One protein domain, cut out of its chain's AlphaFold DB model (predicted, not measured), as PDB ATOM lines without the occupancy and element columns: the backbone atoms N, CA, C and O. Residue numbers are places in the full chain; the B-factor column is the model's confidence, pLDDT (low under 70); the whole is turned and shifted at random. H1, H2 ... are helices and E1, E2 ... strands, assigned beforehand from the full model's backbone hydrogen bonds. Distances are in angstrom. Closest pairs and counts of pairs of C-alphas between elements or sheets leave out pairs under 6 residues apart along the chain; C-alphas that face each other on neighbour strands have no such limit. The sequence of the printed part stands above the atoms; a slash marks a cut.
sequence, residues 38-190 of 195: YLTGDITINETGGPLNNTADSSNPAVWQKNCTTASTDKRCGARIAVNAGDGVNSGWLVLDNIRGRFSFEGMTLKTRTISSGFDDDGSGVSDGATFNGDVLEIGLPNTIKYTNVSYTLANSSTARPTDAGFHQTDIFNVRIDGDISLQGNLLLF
ATOM      1  N   TYR A  38     176.322 159.920 171.476       74.94
ATOM      2  CA  TYR A  38     175.864 161.272 171.172       74.94
ATOM      3  C   TYR A  38     175.277 161.288 169.767       74.94
ATOM      4  O   TYR A  38     175.970 161.019 168.785       74.94
ATOM      5  N   LEU A  39     173.993 161.603 169.679       77.75
ATOM      6  CA  LEU A  39     173.271 161.725 168.431       77.75
ATOM      7  C   LEU A  39     173.015 163.198 168.138       77.75
ATOM      8  O   LEU A  39     172.433 163.938 168.934       77.75
ATOM      9  N   THR A  40     173.453 163.595 166.953       83.44
ATOM     10  CA  THR A  40     173.093 164.855 166.317       83.44
ATOM     11  C   THR A  40     172.569 164.510 164.943       83.44
ATOM     12  O   THR A  40     173.153 163.678 164.245       83.44
ATOM     13  N   GLY A  41     171.455 165.110 164.562       83.44
ATOM     14  CA  GLY A  41     170.861 164.828 163.272       83.44
ATOM     15  C   GLY A  41     169.643 165.680 162.999       83.44
ATOM     16  O   GLY A  41     169.080 166.331 163.882       83.44
ATOM     17  N   ASP A  42     169.236 165.654 161.740       86.19
ATOM     18  CA  ASP A  42     167.952 166.156 161.309       86.19
ATOM     19  C   ASP A  42     167.083 165.012 160.789       86.19
ATOM     20  O   ASP A  42     167.520 164.128 160.055       86.19
ATOM     21  N   ILE A  43     165.822 165.034 161.195       83.88
ATOM     22  CA  ILE A  43     164.769 164.208 160.630       83.88
ATOM     23  C   ILE A  43     163.900 165.159 159.827       83.88
ATOM     24  O   ILE A  43     163.237 166.034 160.380       83.88
ATOM     25  N   THR A  44     163.901 164.998 158.509       84.25
ATOM     26  CA  THR A  44     162.987 165.734 157.634       84.25
ATOM     27  C   THR A  44     161.858 164.803 157.215       84.25
ATOM     28  O   THR A  44     162.070 163.838 156.478       84.25
ATOM     29  N   ILE A  45     160.641 165.090 157.675       83.56
ATOM     30  CA  ILE A  45     159.457 164.329 157.286       83.56
ATOM     31  C   ILE A  45     158.833 164.999 156.068       83.56
ATOM     32  O   ILE A  45     158.129 166.003 156.160       83.56
ATOM     33  N   ASN A  46     159.147 164.395 154.928       72.81
ATOM     34  CA  ASN A  46     158.493 164.505 153.632       72.81
ATOM     35  C   ASN A  46     157.716 165.809 153.343       72.81
ATOM     36  O   ASN A  46     156.485 165.813 153.233       72.81
ATOM     37  N   GLU A  47     158.459 166.905 153.174       64.62
ATOM     38  CA  GLU A  47     157.928 168.212 152.767       64.62
ATOM     39  C   GLU A  47     157.347 168.179 151.337       64.62
ATOM     40  O   GLU A  47     156.328 168.812 151.059       64.62
ATOM     41  N   THR A  48     157.949 167.386 150.442       65.94
ATOM     42  CA  THR A  48     157.643 167.357 148.998       65.94
ATOM     43  C   THR A  48     156.801 166.163 148.531       65.94
ATOM     44  O   THR A  48     156.389 166.129 147.371       65.94
ATOM     45  N   GLY A  49     156.469 165.226 149.421       66.12
ATOM     46  CA  GLY A  49     155.732 163.985 149.142       66.12
ATOM     47  C   GLY A  49     156.589 162.871 148.510       66.12
ATOM     48  O   GLY A  49     157.586 163.141 147.848       66.12
ATOM     49  N   GLY A  50     156.157 161.620 148.703       64.31
ATOM     50  CA  GLY A  50     156.748 160.393 148.147       64.31
ATOM     51  C   GLY A  50     158.051 159.926 148.819       64.31
ATOM     52  O   GLY A  50     158.699 160.717 149.501       64.31
ATOM     53  N   PRO A  51     158.450 158.646 148.701       61.91
ATOM     54  CA  PRO A  51     159.817 158.225 148.953       61.91
ATOM     55  C   PRO A  51     160.729 158.849 147.893       61.91
ATOM     56  O   PRO A  51     160.303 159.110 146.770       61.91
ATOM     57  N   LEU A  52     162.012 159.008 148.219       58.28
ATOM     58  CA  LEU A  52     163.036 159.487 147.278       58.28
ATOM     59  C   LEU A  52     163.229 158.558 146.060       58.28
ATOM     60  O   LEU A  52     163.971 158.897 145.142       58.28
ATOM     61  N   ASN A  53     162.609 157.371 146.069       55.81
ATOM     62  CA  ASN A  53     162.755 156.361 145.033       55.81
ATOM     63  C   ASN A  53     161.601 156.440 144.017       55.81
ATOM     64  O   ASN A  53     160.446 156.123 144.315       55.81
ATOM     65  N   ASN A  54     161.938 156.870 142.801       60.50
ATOM     66  CA  ASN A  54     160.990 157.319 141.775       60.50
ATOM     67  C   ASN A  54     160.385 156.175 140.933       60.50
ATOM     68  O   ASN A  54     159.556 156.427 140.060       60.50
ATOM     69  N   THR A  55     160.780 154.919 141.166       66.44
ATOM     70  CA  THR A  55     160.345 153.747 140.383       66.44
ATOM     71  C   THR A  55     159.457 152.813 141.194       66.44
ATOM     72  O   THR A  55     159.771 152.506 142.344       66.44
ATOM     73  N   ALA A  56     158.322 152.412 140.611       70.44
ATOM     74  CA  ALA A  56     157.353 151.552 141.271       70.44
ATOM     75  C   ALA A  56     157.736 150.104 141.007       70.44
ATOM     76  O   ALA A  56     157.945 149.721 139.855       70.44
ATOM     77  N   ASP A  57     157.782 149.305 142.060       73.06
ATOM     78  CA  ASP A  57     157.979 147.866 141.968       73.06
ATOM     79  C   ASP A  57     157.142 147.157 143.044       73.06
ATOM     80  O   ASP A  57     156.343 147.779 143.752       73.06
ATOM     81  N   SER A  58     157.284 145.837 143.151       72.44
ATOM     82  CA  SER A  58     156.582 145.036 144.160       72.44
ATOM     83  C   SER A  58     156.938 145.420 145.603       72.44
ATOM     84  O   SER A  58     156.147 145.159 146.509       72.44
ATOM     85  N   SER A  59     158.093 146.050 145.813       70.81
ATOM     86  CA  SER A  59     158.604 146.526 147.102       70.81
ATOM     87  C   SER A  59     158.375 148.031 147.319       70.81
ATOM     88  O   SER A  59     158.559 148.504 148.433       70.81
ATOM     89  N   ASN A  60     157.961 148.780 146.290       67.62
ATOM     90  CA  ASN A  60     157.622 150.204 146.316       67.62
ATOM     91  C   ASN A  60     156.341 150.464 145.497       67.62
ATOM     92  O   ASN A  60     156.414 150.938 144.358       67.62
ATOM     93  N   PRO A  61     155.149 150.136 146.031       71.94
ATOM     94  CA  PRO A  61     153.901 150.281 145.297       71.94
ATOM     95  C   PRO A  61     153.633 151.739 144.895       71.94
ATOM     96  O   PRO A  61     154.011 152.679 145.595       71.94
ATOM     97  N   ALA A  62     152.885 151.945 143.807       74.44
ATOM     98  CA  ALA A  62     152.574 153.273 143.254       74.44
ATOM     99  C   ALA A  62     151.911 154.249 144.255       74.44
ATOM    100  O   ALA A  62     151.934 155.464 144.059       74.44
ATOM    101  N   VAL A  63     151.320 153.731 145.336       71.12
ATOM    102  CA  VAL A  63     150.751 154.528 146.431       71.12
ATOM    103  C   VAL A  63     151.815 155.269 147.242       71.12
ATOM    104  O   VAL A  63     151.531 156.328 147.796       71.12
ATOM    105  N   TRP A  64     153.044 154.753 147.294       68.62
ATOM    106  CA  TRP A  64     154.139 155.412 147.994       68.62
ATOM    107  C   TRP A  64     154.725 156.529 147.143       68.62
ATOM    108  O   TRP A  64     155.001 157.582 147.684       68.62
ATOM    109  N   GLN A  65     154.744 156.416 145.817       69.38
ATOM    110  CA  GLN A  65     155.289 157.426 144.891       69.38
ATOM    111  C   GLN A  65     154.533 158.765 144.811       69.38
ATOM    112  O   GLN A  65     154.809 159.608 143.954       69.38
ATOM    113  N   LYS A  66     153.520 158.960 145.649       74.12
ATOM    114  CA  LYS A  66     152.636 160.121 145.592       74.12
ATOM    115  C   LYS A  66     153.355 161.349 146.126       74.12
ATOM    116  O   LYS A  66     153.817 161.353 147.258       74.12
ATOM    117  N   ASN A  67     153.421 162.394 145.307       73.25
ATOM    118  CA  ASN A  67     154.090 163.643 145.653       73.25
ATOM    119  C   ASN A  67     153.120 164.700 146.211       73.25
ATOM    120  O   ASN A  67     151.894 164.567 146.148       73.25
ATOM    121  N   CYS A  68     153.700 165.778 146.733       73.69
ATOM    122  CA  CYS A  68     153.002 166.929 147.298       73.69
ATOM    123  C   CYS A  68     152.896 168.120 146.343       73.69
ATOM    124  O   CYS A  68     152.559 169.229 146.761       73.69
ATOM    125  N   THR A  69     153.230 167.937 145.066       73.69
ATOM    126  CA  THR A  69     153.267 169.063 144.129       73.69
ATOM    127  C   THR A  69     151.875 169.661 143.955       73.69
ATOM    128  O   THR A  69     150.859 168.964 144.012       73.69
ATOM    129  N   THR A  70     151.808 170.971 143.726       69.44
ATOM    130  CA  THR A  70     150.537 171.696 143.590       69.44
ATOM    131  C   THR A  70     149.678 171.182 142.431       69.44
ATOM    132  O   THR A  70     148.454 171.288 142.518       69.44
ATOM    133  N   ALA A  71     150.298 170.563 141.422       72.44
ATOM    134  CA  ALA A  71     149.661 169.980 140.244       72.44
ATOM    135  C   ALA A  71     149.139 168.539 140.430       72.44
ATOM    136  O   ALA A  71     148.424 168.045 139.562       72.44
ATOM    137  N   SER A  72     149.477 167.848 141.527       71.19
ATOM    138  CA  SER A  72     149.008 166.474 141.755       71.19
ATOM    139  C   SER A  72     147.521 166.435 142.127       71.19
ATOM    140  O   SER A  72     147.048 167.236 142.935       71.19
ATOM    141  N   THR A  73     146.779 165.485 141.553       68.75
ATOM    142  CA  THR A  73     145.358 165.229 141.850       68.75
ATOM    143  C   THR A  73     145.152 164.286 143.040       68.75
ATOM    144  O   THR A  73     144.059 164.232 143.593       68.75
ATOM    145  N   ASP A  74     146.202 163.585 143.473       72.00
ATOM    146  CA  ASP A  74     146.221 162.671 144.626       72.00
ATOM    147  C   ASP A  74     147.449 163.009 145.482       72.00
ATOM    148  O   ASP A  74     148.461 162.301 145.497       72.00
ATOM    149  N   LYS A  75     147.392 164.191 146.111       72.88
ATOM    150  CA  LYS A  75     148.468 164.735 146.947       72.88
ATOM    151  C   LYS A  75     148.569 163.931 148.233       72.88
ATOM    152  O   LYS A  75     147.640 163.926 149.038       72.88
ATOM    153  N   ARG A  76     149.725 163.310 148.456       75.69
ATOM    154  CA  ARG A  76     150.060 162.660 149.725       75.69
ATOM    155  C   ARG A  76     151.337 163.279 150.232       75.69
ATOM    156  O   ARG A  76     152.372 163.218 149.571       75.69
ATOM    157  N   CYS A  77     151.251 163.917 151.386       75.75
ATOM    158  CA  CYS A  77     152.431 164.492 151.984       75.75
ATOM    159  C   CYS A  77     152.357 164.475 153.492       75.75
ATOM    160  O   CYS A  77     151.283 164.579 154.085       75.75
ATOM    161  N   GLY A  78     153.538 164.340 154.075       82.00
ATOM    162  CA  GLY A  78     153.703 164.035 155.477       82.00
ATOM    163  C   GLY A  78     153.485 162.570 155.829       82.00
ATOM    164  O   GLY A  78     153.011 161.760 155.029       82.00
ATOM    165  N   ALA A  79     153.889 162.245 157.048       85.88
ATOM    166  CA  ALA A  79     153.641 160.958 157.671       85.88
ATOM    167  C   ALA A  79     152.293 160.963 158.402       85.88
ATOM    168  O   ALA A  79     151.763 162.014 158.768       85.88
ATOM    169  N   ARG A  80     151.769 159.761 158.636       87.19
ATOM    170  CA  ARG A  80     150.547 159.532 159.404       87.19
ATOM    171  C   ARG A  80     150.798 158.463 160.451       87.19
ATOM    172  O   ARG A  80     151.314 157.394 160.126       87.19
ATOM    173  N   ILE A  81     150.381 158.740 161.676       90.88
ATOM    174  CA  ILE A  81     150.327 157.770 162.769       90.88
ATOM    175  C   ILE A  81     148.856 157.592 163.123       90.88
ATOM    176  O   ILE A  81     148.154 158.571 163.360       90.88
ATOM    177  N   ALA A  82     148.388 156.348 163.132       90.75
ATOM    178  CA  ALA A  82     147.014 156.010 163.468       90.75
ATOM    179  C   ALA A  82     147.004 155.029 164.638       90.75
ATOM    180  O   ALA A  82     147.656 153.987 164.581       90.75
ATOM    181  N   VAL A  83     146.251 155.370 165.678       90.81
ATOM    182  CA  VAL A  83     146.051 154.534 166.860       90.81
ATOM    183  C   VAL A  83     144.574 154.179 166.934       90.81
ATOM    184  O   VAL A  83     143.715 155.054 166.813       90.81
ATOM    185  N   ASN A  84     144.271 152.893 167.094       88.94
ATOM    186  CA  ASN A  84     142.896 152.457 167.290       88.94
ATOM    187  C   ASN A  84     142.434 152.945 168.672       88.94
ATOM    188  O   ASN A  84     143.041 152.592 169.682       88.94
ATOM    189  N   ALA A  85     141.406 153.796 168.703       79.62
ATOM    190  CA  ALA A  85     140.914 154.411 169.931       79.62
ATOM    191  C   ALA A  85     139.883 153.540 170.674       79.62
ATOM    192  O   ALA A  85     139.392 153.954 171.722       79.62
ATOM    193  N   GLY A  86     139.539 152.357 170.151       77.06
ATOM    194  CA  GLY A  86     138.648 151.405 170.814       77.06
ATOM    195  C   GLY A  86     139.206 149.983 170.874       77.06
ATOM    196  O   GLY A  86     140.312 149.696 170.422       77.06
ATOM    197  N   ASP A  87     138.418 149.088 171.461       70.25
ATOM    198  CA  ASP A  87     138.776 147.698 171.777       70.25
ATOM    199  C   ASP A  87     138.459 146.694 170.648       70.25
ATOM    200  O   ASP A  87     138.771 145.508 170.760       70.25
ATOM    201  N   GLY A  88     137.870 147.156 169.540       67.25
ATOM    202  CA  GLY A  88     137.447 146.307 168.422       67.25
ATOM    203  C   GLY A  88     137.838 146.808 167.027       67.25
ATOM    204  O   GLY A  88     138.251 147.952 166.831       67.25
ATOM    205  N   VAL A  89     137.635 145.938 166.030       65.69
ATOM    206  CA  VAL A  89     137.915 146.166 164.592       65.69
ATOM    207  C   VAL A  89     137.056 147.266 163.948       65.69
ATOM    208  O   VAL A  89     137.438 147.795 162.911       65.69
ATOM    209  N   ASN A  90     135.926 147.627 164.566       68.06
ATOM    210  CA  ASN A  90     134.989 148.660 164.090       68.06
ATOM    211  C   ASN A  90     135.117 149.988 164.852       68.06
ATOM    212  O   ASN A  90     134.232 150.841 164.778       68.06
ATOM    213  N   SER A  91     136.178 150.139 165.639       77.44
ATOM    214  CA  SER A  91     136.413 151.343 166.426       77.44
ATOM    215  C   SER A  91     137.022 152.446 165.563       77.44
ATOM    216  O   SER A  91     137.725 152.181 164.586       77.44
ATOM    217  N   GLY A  92     136.756 153.699 165.932       84.88
ATOM    218  CA  GLY A  92     137.387 154.852 165.298       84.88
ATOM    219  C   GLY A  92     138.888 154.917 165.592       84.88
ATOM    220  O   GLY A  92     139.375 154.427 166.609       84.88
ATOM    221  N   TRP A  93     139.622 155.563 164.695       91.50
ATOM    222  CA  TRP A  93     141.055 155.791 164.806       91.50
ATOM    223  C   TRP A  93     141.313 157.228 165.232       91.50
ATOM    224  O   TRP A  93     140.796 158.156 164.608       91.50
ATOM    225  N   LEU A  94     142.159 157.417 166.241       92.88
ATOM    226  CA  LEU A  94     142.775 158.710 166.500       92.88
ATOM    227  C   LEU A  94     144.031 158.803 165.639       92.88
ATOM    228  O   LEU A  94     144.898 157.925 165.697       92.88
ATOM    229  N   VAL A  95     144.124 159.841 164.813       93.44
ATOM    230  CA  VAL A  95     145.208 159.971 163.843       93.44
ATOM    231  C   VAL A  95     145.938 161.297 163.994       93.44
ATOM    232  O   VAL A  95     145.330 162.363 164.074       93.44
ATOM    233  N   LEU A  96     147.264 161.210 164.020       92.75
ATOM    234  CA  LEU A  96     148.161 162.321 163.741       92.75
ATOM    235  C   LEU A  96     148.490 162.228 162.262       92.75
ATOM    236  O   LEU A  96     149.314 161.411 161.848       92.75
ATOM    237  N   ASP A  97     147.776 163.003 161.465       89.94
ATOM    238  CA  ASP A  97     147.950 163.035 160.026       89.94
ATOM    239  C   ASP A  97     148.836 164.208 159.617       89.94
ATOM    240  O   ASP A  97     149.058 165.160 160.371       89.94
ATOM    241  N   ASN A  98     149.316 164.144 158.382       87.19
ATOM    242  CA  ASN A  98     149.956 165.259 157.719       87.19
ATOM    243  C   ASN A  98     151.210 165.790 158.441       87.19
ATOM    244  O   ASN A  98     151.512 166.983 158.367       87.19
ATOM    245  N   ILE A  99     151.936 164.910 159.137       90.00
ATOM    246  CA  ILE A  99     153.149 165.261 159.878       90.00
ATOM    247  C   ILE A  99     154.233 165.629 158.870       90.00
ATOM    248  O   ILE A  99     154.686 164.773 158.113       90.00
ATOM    249  N   ARG A 100     154.650 166.891 158.845       88.81
ATOM    250  CA  ARG A 100     155.664 167.421 157.924       88.81
ATOM    251  C   ARG A 100     156.640 168.317 158.654       88.81
ATOM    252  O   ARG A 100     156.329 168.793 159.740       88.81
ATOM    253  N   GLY A 101     157.764 168.583 158.003       89.31
ATOM    254  CA  GLY A 101     158.750 169.574 158.421       89.31
ATOM    255  C   GLY A 101     160.060 168.942 158.859       89.31
ATOM    256  O   GLY A 101     160.277 167.736 158.695       89.31
ATOM    257  N   ARG A 102     160.950 169.777 159.389       89.00
ATOM    258  CA  ARG A 102     162.279 169.366 159.837       89.00
ATOM    259  C   ARG A 102     162.393 169.468 161.350       89.00
ATOM    260  O   ARG A 102     162.091 170.508 161.932       89.00
ATOM    261  N   PHE A 103     162.872 168.387 161.944       89.12
ATOM    262  CA  PHE A 103     163.202 168.259 163.353       89.12
ATOM    263  C   PHE A 103     164.717 168.125 163.437       89.12
ATOM    264  O   PHE A 103     165.268 167.148 162.936       89.12
ATOM    265  N   SER A 104     165.399 169.093 164.031       89.12
ATOM    266  CA  SER A 104     166.851 169.060 164.203       89.12
ATOM    267  C   SER A 104     167.183 169.027 165.682       89.12
ATOM    268  O   SER A 104     166.707 169.861 166.452       89.12
ATOM    269  N   PHE A 105     167.998 168.059 166.076       86.62
ATOM    270  CA  PHE A 105     168.445 167.898 167.451       86.62
ATOM    271  C   PHE A 105     169.959 167.748 167.485       86.62
ATOM    272  O   PHE A 105     170.561 167.083 166.641       86.62
ATOM    273  N   GLU A 106     170.562 168.361 168.491       85.50
ATOM    274  CA  GLU A 106     171.988 168.274 168.768       85.50
ATOM    275  C   GLU A 106     172.170 167.911 170.236       85.50
ATOM    276  O   GLU A 106     171.563 168.519 171.119       85.50
ATOM    277  N   GLY A 107     172.996 166.900 170.494       80.25
ATOM    278  CA  GLY A 107     173.309 166.486 171.859       80.25
ATOM    279  C   GLY A 107     172.243 165.613 172.522       80.25
ATOM    280  O   GLY A 107     172.135 165.621 173.745       80.25
ATOM    281  N   MET A 108     171.475 164.840 171.749       83.75
ATOM    282  CA  MET A 108     170.700 163.737 172.323       83.75
ATOM    283  C   MET A 108     171.669 162.625 172.735       83.75
ATOM    284  O   MET A 108     172.549 162.263 171.957       83.75
ATOM    285  N   THR A 109     171.524 162.067 173.934       84.75
ATOM    286  CA  THR A 109     172.450 161.035 174.434       84.75
ATOM    287  C   THR A 109     171.722 159.727 174.666       84.75
ATOM    288  O   THR A 109     170.716 159.721 175.365       84.75
ATOM    289  N   LEU A 110     172.227 158.615 174.146       85.31
ATOM    290  CA  LEU A 110     171.701 157.283 174.448       85.31
ATOM    291  C   LEU A 110     172.693 156.554 175.337       85.31
ATOM    292  O   LEU A 110     173.838 156.364 174.937       85.31
ATOM    293  N   LYS A 111     172.265 156.113 176.513       85.81
ATOM    294  CA  LYS A 111     173.096 155.293 177.399       85.81
ATOM    295  C   LYS A 111     172.248 154.258 178.115       85.81
ATOM    296  O   LYS A 111     171.059 154.464 178.337       85.81
ATOM    297  N   THR A 112     172.874 153.165 178.513       87.00
ATOM    298  CA  THR A 112     172.250 152.211 179.425       87.00
ATOM    299  C   THR A 112     172.444 152.701 180.852       87.00
ATOM    300  O   THR A 112     173.538 153.136 181.219       87.00
ATOM    301  N   ARG A 113     171.388 152.648 181.660       84.25
ATOM    302  CA  ARG A 113     171.442 152.946 183.090       84.25
ATOM    303  C   ARG A 113     170.848 151.784 183.864       84.25
ATOM    304  O   ARG A 113     169.707 151.410 183.625       84.25
ATOM    305  N   THR A 114     171.578 151.289 184.852       86.88
ATOM    306  CA  THR A 114     171.031 150.341 185.822       86.88
ATOM    307  C   THR A 114     170.191 151.091 186.853       86.88
ATOM    308  O   THR A 114     170.641 152.074 187.455       86.88
ATOM    309  N   ILE A 115     168.958 150.640 187.055       86.00
ATOM    310  CA  ILE A 115     168.063 151.099 188.116       86.00
ATOM    311  C   ILE A 115     167.976 149.978 189.145       86.00
ATOM    312  O   ILE A 115     167.408 148.930 188.864       86.00
ATOM    313  N   SER A 116     168.538 150.221 190.328       81.81
ATOM    314  CA  SER A 116     168.554 149.283 191.461       81.81
ATOM    315  C   SER A 116     167.996 149.880 192.759       81.81
ATOM    316  O   SER A 116     167.975 149.217 193.792       81.81
ATOM    317  N   SER A 117     167.573 151.148 192.733       81.56
ATOM    318  CA  SER A 117     166.961 151.863 193.862       81.56
ATOM    319  C   SER A 117     166.216 153.123 193.390       81.56
ATOM    320  O   SER A 117     166.482 153.622 192.291       81.56
ATOM    321  N   GLY A 118     165.304 153.640 194.222       77.50
ATOM    322  CA  GLY A 118     164.514 154.854 193.973       77.50
ATOM    323  C   GLY A 118     163.169 154.597 193.274       77.50
ATOM    324  O   GLY A 118     162.815 153.452 193.014       77.50
ATOM    325  N   PHE A 119     162.462 155.676 192.909       77.44
ATOM    326  CA  PHE A 119     161.070 155.708 192.394       77.44
ATOM    327  C   PHE A 119     159.955 155.568 193.448       77.44
ATOM    328  O   PHE A 119     158.784 155.456 193.111       77.44
ATOM    329  N   ASP A 120     160.315 155.698 194.714       69.69
ATOM    330  CA  ASP A 120     159.472 155.608 195.899       69.69
ATOM    331  C   ASP A 120     159.699 156.841 196.789       69.69
ATOM    332  O   ASP A 120     160.737 157.002 197.423       69.69
ATOM    333  N   ASP A 121     158.728 157.754 196.809       59.34
ATOM    334  CA  ASP A 121     158.763 158.987 197.619       59.34
ATOM    335  C   ASP A 121     158.066 158.817 198.988       59.34
ATOM    336  O   ASP A 121     157.933 159.766 199.752       59.34
ATOM    337  N   ASP A 122     157.590 157.618 199.343       64.50
ATOM    338  CA  ASP A 122     156.786 157.445 200.567       64.50
ATOM    339  C   ASP A 122     157.556 156.905 201.784       64.50
ATOM    340  O   ASP A 122     157.013 156.855 202.890       64.50
ATOM    341  N   GLY A 123     158.830 156.532 201.607       62.09
ATOM    342  CA  GLY A 123     159.701 156.066 202.688       62.09
ATOM    343  C   GLY A 123     159.217 154.801 203.412       62.09
ATOM    344  O   GLY A 123     159.690 154.529 204.519       62.09
ATOM    345  N   SER A 124     158.279 154.042 202.832       62.53
ATOM    346  CA  SER A 124     157.548 152.977 203.530       62.53
ATOM    347  C   SER A 124     157.668 151.577 202.911       62.53
ATOM    348  O   SER A 124     156.923 150.672 203.291       62.53
ATOM    349  N   GLY A 125     158.642 151.333 202.028       68.19
ATOM    350  CA  GLY A 125     158.789 150.018 201.402       68.19
ATOM    351  C   GLY A 125     160.088 149.783 200.638       68.19
ATOM    352  O   GLY A 125     161.027 150.571 200.684       68.19
ATOM    353  N   VAL A 126     160.141 148.633 199.958       69.44
ATOM    354  CA  VAL A 126     161.165 148.346 198.946       69.44
ATOM    355  C   VAL A 126     160.853 149.207 197.727       69.44
ATOM    356  O   VAL A 126     159.762 149.096 197.181       69.44
ATOM    357  N   SER A 127     161.812 150.030 197.303       78.31
ATOM    358  CA  SER A 127     161.653 150.899 196.137       78.31
ATOM    359  C   SER A 127     161.230 150.165 194.869       78.31
ATOM    360  O   SER A 127     161.697 149.049 194.614       78.31
ATOM    361  N   ASP A 128     160.421 150.812 194.030       80.44
ATOM    362  CA  ASP A 128     160.063 150.290 192.704       80.44
ATOM    363  C   ASP A 128     161.326 150.006 191.873       80.44
ATOM    364  O   ASP A 128     161.426 148.979 191.198       80.44
ATOM    365  N   GLY A 129     162.355 150.849 192.005       79.81
ATOM    366  CA  GLY A 129     163.661 150.637 191.391       79.81
ATOM    367  C   GLY A 129     164.420 149.421 191.933       79.81
ATOM    368  O   GLY A 129     165.092 148.739 191.162       79.81
ATOM    369  N   ALA A 130     164.299 149.102 193.225       82.00
ATOM    370  CA  ALA A 130     164.881 147.886 193.808       82.00
ATOM    371  C   ALA A 130     164.101 146.622 193.423       82.00
ATOM    372  O   ALA A 130     164.695 145.553 193.314       82.00
ATOM    373  N   THR A 131     162.793 146.742 193.190       81.88
ATOM    374  CA  THR A 131     161.973 145.644 192.660       81.88
ATOM    375  C   THR A 131     162.300 145.367 191.192       81.88
ATOM    376  O   THR A 131     162.362 144.208 190.788       81.88
ATOM    377  N   PHE A 132     162.548 146.414 190.399       84.62
ATOM    378  CA  PHE A 132     162.964 146.284 189.002       84.62
ATOM    379  C   PHE A 132     164.388 145.720 188.866       84.62
ATOM    380  O   PHE A 132     164.578 144.761 188.121       84.62
ATOM    381  N   ASN A 133     165.363 146.299 189.581       84.50
ATOM    382  CA  ASN A 133     166.781 145.912 189.603       84.50
ATOM    383  C   ASN A 133     167.336 145.472 188.234       84.50
ATOM    384  O   ASN A 133     167.795 144.339 188.061       84.50
ATOM    385  N   GLY A 134     167.268 146.369 187.253       84.31
ATOM    386  CA  GLY A 134     167.575 146.050 185.864       84.31
ATOM    387  C   GLY A 134     168.121 147.230 185.078       84.31
ATOM    388  O   GLY A 134     168.186 148.364 185.560       84.31
ATOM    389  N   ASP A 135     168.505 146.952 183.839       86.19
ATOM    390  CA  ASP A 135     169.001 147.958 182.913       86.19
ATOM    391  C   ASP A 135     167.855 148.595 182.125       86.19
ATOM    392  O   ASP A 135     166.981 147.915 181.581       86.19
ATOM    393  N   VAL A 136     167.886 149.923 182.033       87.81
ATOM    394  CA  VAL A 136     167.016 150.710 181.158       87.81
ATOM    395  C   VAL A 136     167.829 151.434 180.101       87.81
ATOM    396  O   VAL A 136     168.994 151.786 180.310       87.81
ATOM    397  N   LEU A 137     167.183 151.715 178.972       87.81
ATOM    398  CA  LEU A 137     167.730 152.629 177.981       87.81
ATOM    399  C   LEU A 137     167.335 154.059 178.362       87.81
ATOM    400  O   LEU A 137     166.159 154.420 178.335       87.81
ATOM    401  N   GLU A 138     168.324 154.873 178.717       88.00
ATOM    402  CA  GLU A 138     168.163 156.295 178.995       88.00
ATOM    403  C   GLU A 138     168.462 157.106 177.730       88.00
ATOM    404  O   GLU A 138     169.581 157.100 177.209       88.00
ATOM    405  N   ILE A 139     167.450 157.831 177.262       89.06
ATOM    406  CA  ILE A 139     167.564 158.835 176.209       89.06
ATOM    407  C   ILE A 139     167.601 160.203 176.891       89.06
ATOM    408  O   ILE A 139     166.575 160.738 177.310       89.06
ATOM    409  N   GLY A 140     168.797 160.765 177.022       87.25
ATOM    410  CA  GLY A 140     168.988 162.142 177.459       87.25
ATOM    411  C   GLY A 140     168.489 163.097 176.389       87.25
ATOM    412  O   GLY A 140     168.950 163.046 175.242       87.25
ATOM    413  N   LEU A 141     167.515 163.929 176.754       88.12
ATOM    414  CA  LEU A 141     166.917 164.867 175.820       88.12
ATOM    415  C   LEU A 141     167.882 166.038 175.588       88.12
ATOM    416  O   LEU A 141     168.492 166.533 176.540       88.12
ATOM    417  N   PRO A 142     168.032 166.496 174.337       84.75
ATOM    418  CA  PRO A 142     168.866 167.650 174.036       84.75
ATOM    419  C   PRO A 142     168.263 168.907 174.669       84.75
ATOM    420  O   PRO A 142     167.045 169.058 174.726       84.75
ATOM    421  N   ASN A 143     169.102 169.858 175.081       84.31
ATOM    422  CA  ASN A 143     168.623 171.100 175.699       84.31
ATOM    423  C   ASN A 143     167.720 171.916 174.758       84.31
ATOM    424  O   ASN A 143     166.893 172.713 175.198       84.31
ATOM    425  N   THR A 144     167.884 171.760 173.444       85.38
ATOM    426  CA  THR A 144     167.069 172.444 172.442       85.38
ATOM    427  C   THR A 144     166.861 171.548 171.228       85.38
ATOM    428  O   THR A 144     167.815 170.983 170.695       85.38
ATOM    429  N   ILE A 145     165.610 171.434 170.783       88.50
ATOM    430  CA  ILE A 145     165.249 170.882 169.477       88.50
ATOM    431  C   ILE A 145     164.742 172.023 168.612       88.50
ATOM    432  O   ILE A 145     163.845 172.767 169.011       88.50
ATOM    433  N   LYS A 146     165.292 172.129 167.407       90.88
ATOM    434  CA  LYS A 146     164.867 173.097 166.408       90.88
ATOM    435  C   LYS A 146     163.815 172.483 165.497       90.88
ATOM    436  O   LYS A 146     164.058 171.474 164.832       90.88
ATOM    437  N   TYR A 147     162.656 173.120 165.447       90.81
ATOM    438  CA  TYR A 147     161.564 172.795 164.543       90.81
ATOM    439  C   TYR A 147     161.573 173.817 163.412       90.81
ATOM    440  O   TYR A 147     161.608 175.021 163.653       90.81
ATOM    441  N   THR A 148     161.554 173.355 162.166       90.94
ATOM    442  CA  THR A 148     161.456 174.234 160.994       90.94
ATOM    443  C   THR A 148     160.289 173.788 160.134       90.94
ATOM    444  O   THR A 148     160.298 172.676 159.595       90.94
ATOM    445  N   ASN A 149     159.285 174.663 160.022       89.88
ATOM    446  CA  ASN A 149     158.041 174.415 159.287       89.88
ATOM    447  C   ASN A 149     157.366 173.083 159.659       89.88
ATOM    448  O   ASN A 149     156.860 172.370 158.787       89.88
ATOM    449  N   VAL A 150     157.371 172.727 160.946       90.50
ATOM    450  CA  VAL A 150     156.713 171.503 161.395       90.50
ATOM    451  C   VAL A 150     155.211 171.717 161.446       90.50
ATOM    452  O   VAL A 150     154.724 172.695 162.009       90.50
ATOM    453  N   SER A 151     154.451 170.798 160.862       90.81
ATOM    454  CA  SER A 151     152.994 170.831 160.928       90.81
ATOM    455  C   SER A 151     152.419 169.438 161.062       90.81
ATOM    456  O   SER A 151     152.949 168.511 160.455       90.81
ATOM    457  N   TYR A 152     151.321 169.304 161.794       92.12
ATOM    458  CA  TYR A 152     150.525 168.083 161.824       92.12
ATOM    459  C   TYR A 152     149.054 168.406 162.083       92.12
ATOM    460  O   TYR A 152     148.702 169.488 162.567       92.12
ATOM    461  N   THR A 153     148.198 167.447 161.775       93.06
ATOM    462  CA  THR A 153     146.755 167.520 161.970       93.06
ATOM    463  C   THR A 153     146.350 166.422 162.938       93.06
ATOM    464  O   THR A 153     146.627 165.251 162.691       93.06
ATOM    465  N   LEU A 154     145.698 166.779 164.044       94.19
ATOM    466  CA  LEU A 154     145.030 165.787 164.882       94.19
ATOM    467  C   LEU A 154     143.610 165.592 164.354       94.19
ATOM    468  O   LEU A 154     142.867 166.569 164.218       94.19
ATOM    469  N   ALA A 155     143.228 164.350 164.076       93.62
ATOM    470  CA  ALA A 155     141.932 164.019 163.503       93.62
ATOM    471  C   ALA A 155     141.380 162.688 164.037       93.62
ATOM    472  O   ALA A 155     142.124 161.839 164.526       93.62
ATOM    473  N   ASN A 156     140.069 162.498 163.898       93.06
ATOM    474  CA  ASN A 156     139.427 161.190 164.028       93.06
ATOM    475  C   ASN A 156     139.190 160.602 162.634       93.06
ATOM    476  O   ASN A 156     138.791 161.326 161.723       93.06
ATOM    477  N   SER A 157     139.398 159.299 162.465       91.38
ATOM    478  CA  SER A 157     139.296 158.605 161.176       91.38
ATOM    479  C   SER A 157     138.520 157.293 161.300       91.38
ATOM    480  O   SER A 157     138.637 156.590 162.299       91.38
ATOM    481  N   SER A 158     137.739 156.932 160.282       90.31
ATOM    482  CA  SER A 158     137.036 155.638 160.222       90.31
ATOM    483  C   SER A 158     137.976 154.463 159.935       90.31
ATOM    484  O   SER A 158     137.684 153.334 160.317       90.31
ATOM    485  N   THR A 159     139.115 154.717 159.288       88.75
ATOM    486  CA  THR A 159     140.119 153.700 158.943       88.75
ATOM    487  C   THR A 159     141.522 154.135 159.364       88.75
ATOM    488  O   THR A 159     141.804 155.325 159.551       88.75
ATOM    489  N   ALA A 160     142.439 153.171 159.479       87.19
ATOM    490  CA  ALA A 160     143.840 153.459 159.768       87.19
ATOM    491  C   ALA A 160     144.497 154.222 158.612       87.19
ATOM    492  O   ALA A 160     145.206 155.209 158.845       87.19
ATOM    493  N   ARG A 161     144.252 153.787 157.366       87.06
ATOM    494  CA  ARG A 161     144.893 154.338 156.170       87.06
ATOM    495  C   ARG A 161     143.886 155.086 155.290       87.06
ATOM    496  O   ARG A 161     142.795 154.575 155.045       87.06
ATOM    497  N   PRO A 162     144.281 156.228 154.699       82.94
ATOM    498  CA  PRO A 162     143.446 156.976 153.753       82.94
ATOM    499  C   PRO A 162     143.081 156.247 152.452       82.94
ATOM    500  O   PRO A 162     142.340 156.783 151.634       82.94
ATOM    501  N   THR A 163     143.695 155.093 152.197       82.19
ATOM    502  CA  THR A 163     143.507 154.277 150.990       82.19
ATOM    503  C   THR A 163     142.484 153.166 151.186       82.19
ATOM    504  O   THR A 163     142.125 152.498 150.219       82.19
ATOM    505  N   ASP A 164     142.053 152.939 152.425       85.75
ATOM    506  CA  ASP A 164     141.124 151.868 152.759       85.75
ATOM    507  C   ASP A 164     139.696 152.261 152.352       85.75
ATOM    508  O   ASP A 164     139.312 153.435 152.370       85.75
ATOM    509  N   ALA A 165     138.892 151.269 151.966       86.19
ATOM    510  CA  ALA A 165     137.504 151.496 151.581       86.19
ATOM    511  C   ALA A 165     136.698 152.075 152.760       86.19
ATOM    512  O   ALA A 165     136.792 151.582 153.881       86.19
ATOM    513  N   GLY A 166     135.890 153.110 152.504       86.31
ATOM    514  CA  GLY A 166     135.087 153.771 153.545       86.31
ATOM    515  C   GLY A 166     135.860 154.769 154.418       86.31
ATOM    516  O   GLY A 166     135.397 155.105 155.510       86.31
ATOM    517  N   PHE A 167     137.026 155.243 153.965       89.00
ATOM    518  CA  PHE A 167     137.782 156.296 154.642       89.00
ATOM    519  C   PHE A 167     136.979 157.601 154.751       89.00
ATOM    520  O   PHE A 167     136.608 158.223 153.754       89.00
ATOM    521  N   HIS A 168     136.785 158.037 155.990       90.19
ATOM    522  CA  HIS A 168     136.237 159.326 156.370       90.19
ATOM    523  C   HIS A 168     137.052 159.859 157.542       90.19
ATOM    524  O   HIS A 168     137.273 159.147 158.521       90.19
ATOM    525  N   GLN A 169     137.486 161.113 157.443       91.19
ATOM    526  CA  GLN A 169     138.263 161.778 158.479       91.19
ATOM    527  C   GLN A 169     137.635 163.118 158.840       91.19
ATOM    528  O   GLN A 169     137.202 163.866 157.964       91.19
ATOM    529  N   THR A 170     137.643 163.414 160.137       94.00
ATOM    530  CA  THR A 170     137.242 164.699 160.696       94.00
ATOM    531  C   THR A 170     138.423 165.293 161.443       94.00
ATOM    532  O   THR A 170     138.831 164.777 162.488       94.00
ATOM    533  N   ASP A 171     138.958 166.384 160.906       93.62
ATOM    534  CA  ASP A 171     140.050 167.121 161.530       93.62
ATOM    535  C   ASP A 171     139.552 167.830 162.792       93.62
ATOM    536  O   ASP A 171     138.527 168.512 162.780       93.62
ATOM    537  N   ILE A 172     140.290 167.670 163.889       93.25
ATOM    538  CA  ILE A 172     139.992 168.317 165.169       93.25
ATOM    539  C   ILE A 172     140.725 169.657 165.221       93.25
ATOM    540  O   ILE A 172     140.107 170.704 165.402       93.25
ATOM    541  N   PHE A 173     142.046 169.638 165.034       95.06
ATOM    542  CA  PHE A 173     142.854 170.853 164.940       95.06
ATOM    543  C   PHE A 173     144.140 170.626 164.145       95.06
ATOM    544  O   PHE A 173     144.616 169.505 163.967       95.06
ATOM    545  N   ASN A 174     144.722 171.736 163.697       93.44
ATOM    546  CA  ASN A 174     145.996 171.774 162.994       93.44
ATOM    547  C   ASN A 174     147.027 172.501 163.851       93.44
ATOM    548  O   ASN A 174     146.753 173.592 164.354       93.44
ATOM    549  N   VAL A 175     148.217 171.925 163.969       93.19
ATOM    550  CA  VAL A 175     149.340 172.512 164.701       93.19
ATOM    551  C   VAL A 175     150.431 172.883 163.716       93.19
ATOM    552  O   VAL A 175     150.735 172.126 162.794       93.19
ATOM    553  N   ARG A 176     151.013 174.066 163.911       92.31
ATOM    554  CA  ARG A 176     152.220 174.518 163.220       92.31
ATOM    555  C   ARG A 176     153.232 174.972 164.256       92.31
ATOM    556  O   ARG A 176     152.880 175.726 165.158       92.31
ATOM    557  N   ILE A 177     154.458 174.495 164.113       90.81
ATOM    558  CA  ILE A 177     155.577 174.764 165.004       90.81
ATOM    559  C   ILE A 177     156.738 175.226 164.130       90.81
ATOM    560  O   ILE A 177     157.172 174.513 163.224       90.81
ATOM    561  N   ASP A 178     157.230 176.424 164.412       93.06
ATOM    562  CA  ASP A 178     158.441 176.960 163.810       93.06
ATOM    563  C   ASP A 178     159.218 177.698 164.900       93.06
ATOM    564  O   ASP A 178     158.686 178.616 165.530       93.06
ATOM    565  N   GLY A 179     160.430 177.229 165.181       91.06
ATOM    566  CA  GLY A 179     161.259 177.738 166.267       91.06
ATOM    567  C   GLY A 179     161.896 176.651 167.125       91.06
ATOM    568  O   GLY A 179     161.860 175.460 166.818       91.06
ATOM    569  N   ASP A 180     162.497 177.095 168.221       91.06
ATOM    570  CA  ASP A 180     163.297 176.262 169.108       91.06
ATOM    571  C   ASP A 180     162.487 175.886 170.355       91.06
ATOM    572  O   ASP A 180     161.926 176.747 171.034       91.06
ATOM    573  N   ILE A 181     162.423 174.589 170.664       88.00
ATOM    574  CA  ILE A 181     161.796 174.066 171.881       88.00
ATOM    575  C   ILE A 181     162.898 173.611 172.827       88.00
ATOM    576  O   ILE A 181     163.722 172.767 172.473       88.00
ATOM    577  N   SER A 182     162.891 174.138 174.049       87.56
ATOM    578  CA  SER A 182     163.766 173.652 175.111       87.56
ATOM    579  C   SER A 182     163.187 172.390 175.740       87.56
ATOM    580  O   SER A 182     162.046 172.398 176.204       87.56
ATOM    581  N   LEU A 183     163.971 171.315 175.771       84.62
ATOM    582  CA  LEU A 183     163.612 170.084 176.471       84.62
ATOM    583  C   LEU A 183     164.492 169.920 177.704       84.62
ATOM    584  O   LEU A 183     165.627 170.390 177.747       84.62
ATOM    585  N   GLN A 184     163.947 169.256 178.718       85.19
ATOM    586  CA  GLN A 184     164.645 168.992 179.968       85.19
ATOM    587  C   GLN A 184     164.358 167.575 180.448       85.19
ATOM    588  O   GLN A 184     163.251 167.061 180.284       85.19
ATOM    589  N   GLY A 185     165.361 166.977 181.085       86.94
ATOM    590  CA  GLY A 185     165.280 165.633 181.642       86.94
ATOM    591  C   GLY A 185     165.628 164.540 180.637       86.94
ATOM    592  O   GLY A 185     166.149 164.793 179.551       86.94
ATOM    593  N   ASN A 186     165.346 163.302 181.038       87.88
ATOM    594  CA  ASN A 186     165.703 162.102 180.295       87.88
ATOM    595  C   ASN A 186     164.464 161.218 180.150       87.88
ATOM    596  O   ASN A 186     163.664 161.104 181.081       87.88
ATOM    597  N   LEU A 187     164.321 160.573 178.997       87.69
ATOM    598  CA  LEU A 187     163.317 159.543 178.769       87.69
ATOM    599  C   LEU A 187     163.920 158.177 179.111       87.69
ATOM    600  O   LEU A 187     164.974 157.814 178.592       87.69
ATOM    601  N   LEU A 188     163.247 157.417 179.973       88.56
ATOM    602  CA  LEU A 188     163.654 156.068 180.364       88.56
ATOM    603  C   LEU A 188     162.755 155.047 179.665       88.56
ATOM    604  O   LEU A 188     161.538 155.064 179.854       88.56
ATOM    605  N   LEU A 189     163.346 154.169 178.855       87.00
ATOM    606  CA  LEU A 189     162.642 153.056 178.225       87.00
ATOM    607  C   LEU A 189     162.906 151.782 179.023       87.00
ATOM    608  O   LEU A 189     164.043 151.314 179.109       87.00
ATOM    609  N   PHE A 190     161.829 151.223 179.570       88.12
ATOM    610  CA  PHE A 190     161.836 149.970 180.312       88.12
ATOM    611  C   PHE A 190     161.566 148.818 179.338       88.12
ATOM    612  O   PHE A 190     160.458 148.726 178.803       88.12
TER     613      PHE A 190
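This is residues 38 to 190 of the 195 residues of an uncharacterized protein of Oleispira antarctica (UniProt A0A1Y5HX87). One twisted, branched sheet of seven strands is folded over like an arch, with its long strand E3 running up one leg, over the top and into the other leg. E2 and parts of E3, E5 and E6 make one leg, E1 lies along E3 at the top, and E4, E7 and the end of E3 make the other leg, with the short helix H1 near its foot. The printed part has 153 residues with one named helix and seven named strands, in the order E1, E2, E3, H1, E4, E5, E6, E7; the class is mostly strand, and neighbour strands are antiparallel. The whole is loose, with a radius of gyration of the C-alphas of 20.6 A, and elongated, spanning 63 by 39 by 34 A.

E3, residues 93 to 115, has four neighbours and bends by 116 degrees at residue 101. On one side of it lie E1, residues 38 to 45, beside residues 100 to 109, and E2, residues 79 to 84, beside residues 93 to 99. On the other side lie E4, residues 134 to 140, beside residues 108 to 115, and E5, residues 144 to 157, beside residues 93 to 105. E1 and E3 are antiparallel at 174 degrees, with N 43 and O 103 within hydrogen-bond range at 2.8 A. E2 and E3 form a hairpin, with N 81 and O 96 at 2.9 A. N 111 of E3 and O 138 of E4 are 2.9 A apart. E3 and E5 pair through N 100 and O 151, at 2.8 A. E5 and E6, residues 169 to 182, form a hairpin at 170 degrees, with N 147 and O 179 at 2.8 A; E5 bends by 79 degrees at residue 148 and E6 by 85 degrees at residue 179. E7, residues 186 to 189, pairs with E4, with N 139 and O 187 at 2.8 A. H1, residues 128 to 132, only grazes the sheet; its one O i to N i+4 pair is within hydrogen-bond range. E1 and E6 are apart, and E2 and E4 are apart.

E3 measures 36.0 A from C-alpha 93 at (141.055, 155.791, 164.806) to C-alpha 115 at (168.063, 151.099, 188.116). E5 measures 33.0 A, E6 32.7 A and E1 21.7 A, the last from C-alpha 38 at (175.864, 161.272, 171.172).

The C-alphas farthest apart, those of Ala 71 and Ser 124, are 66.0 A apart. The printed part has no cut. The links E1 to E2, E3 to H1 and E5 to E6 are long. The mean pLDDT of the printed part is 81.9; 24 residues are under 70, among them 47 to 55 and 120 to 126.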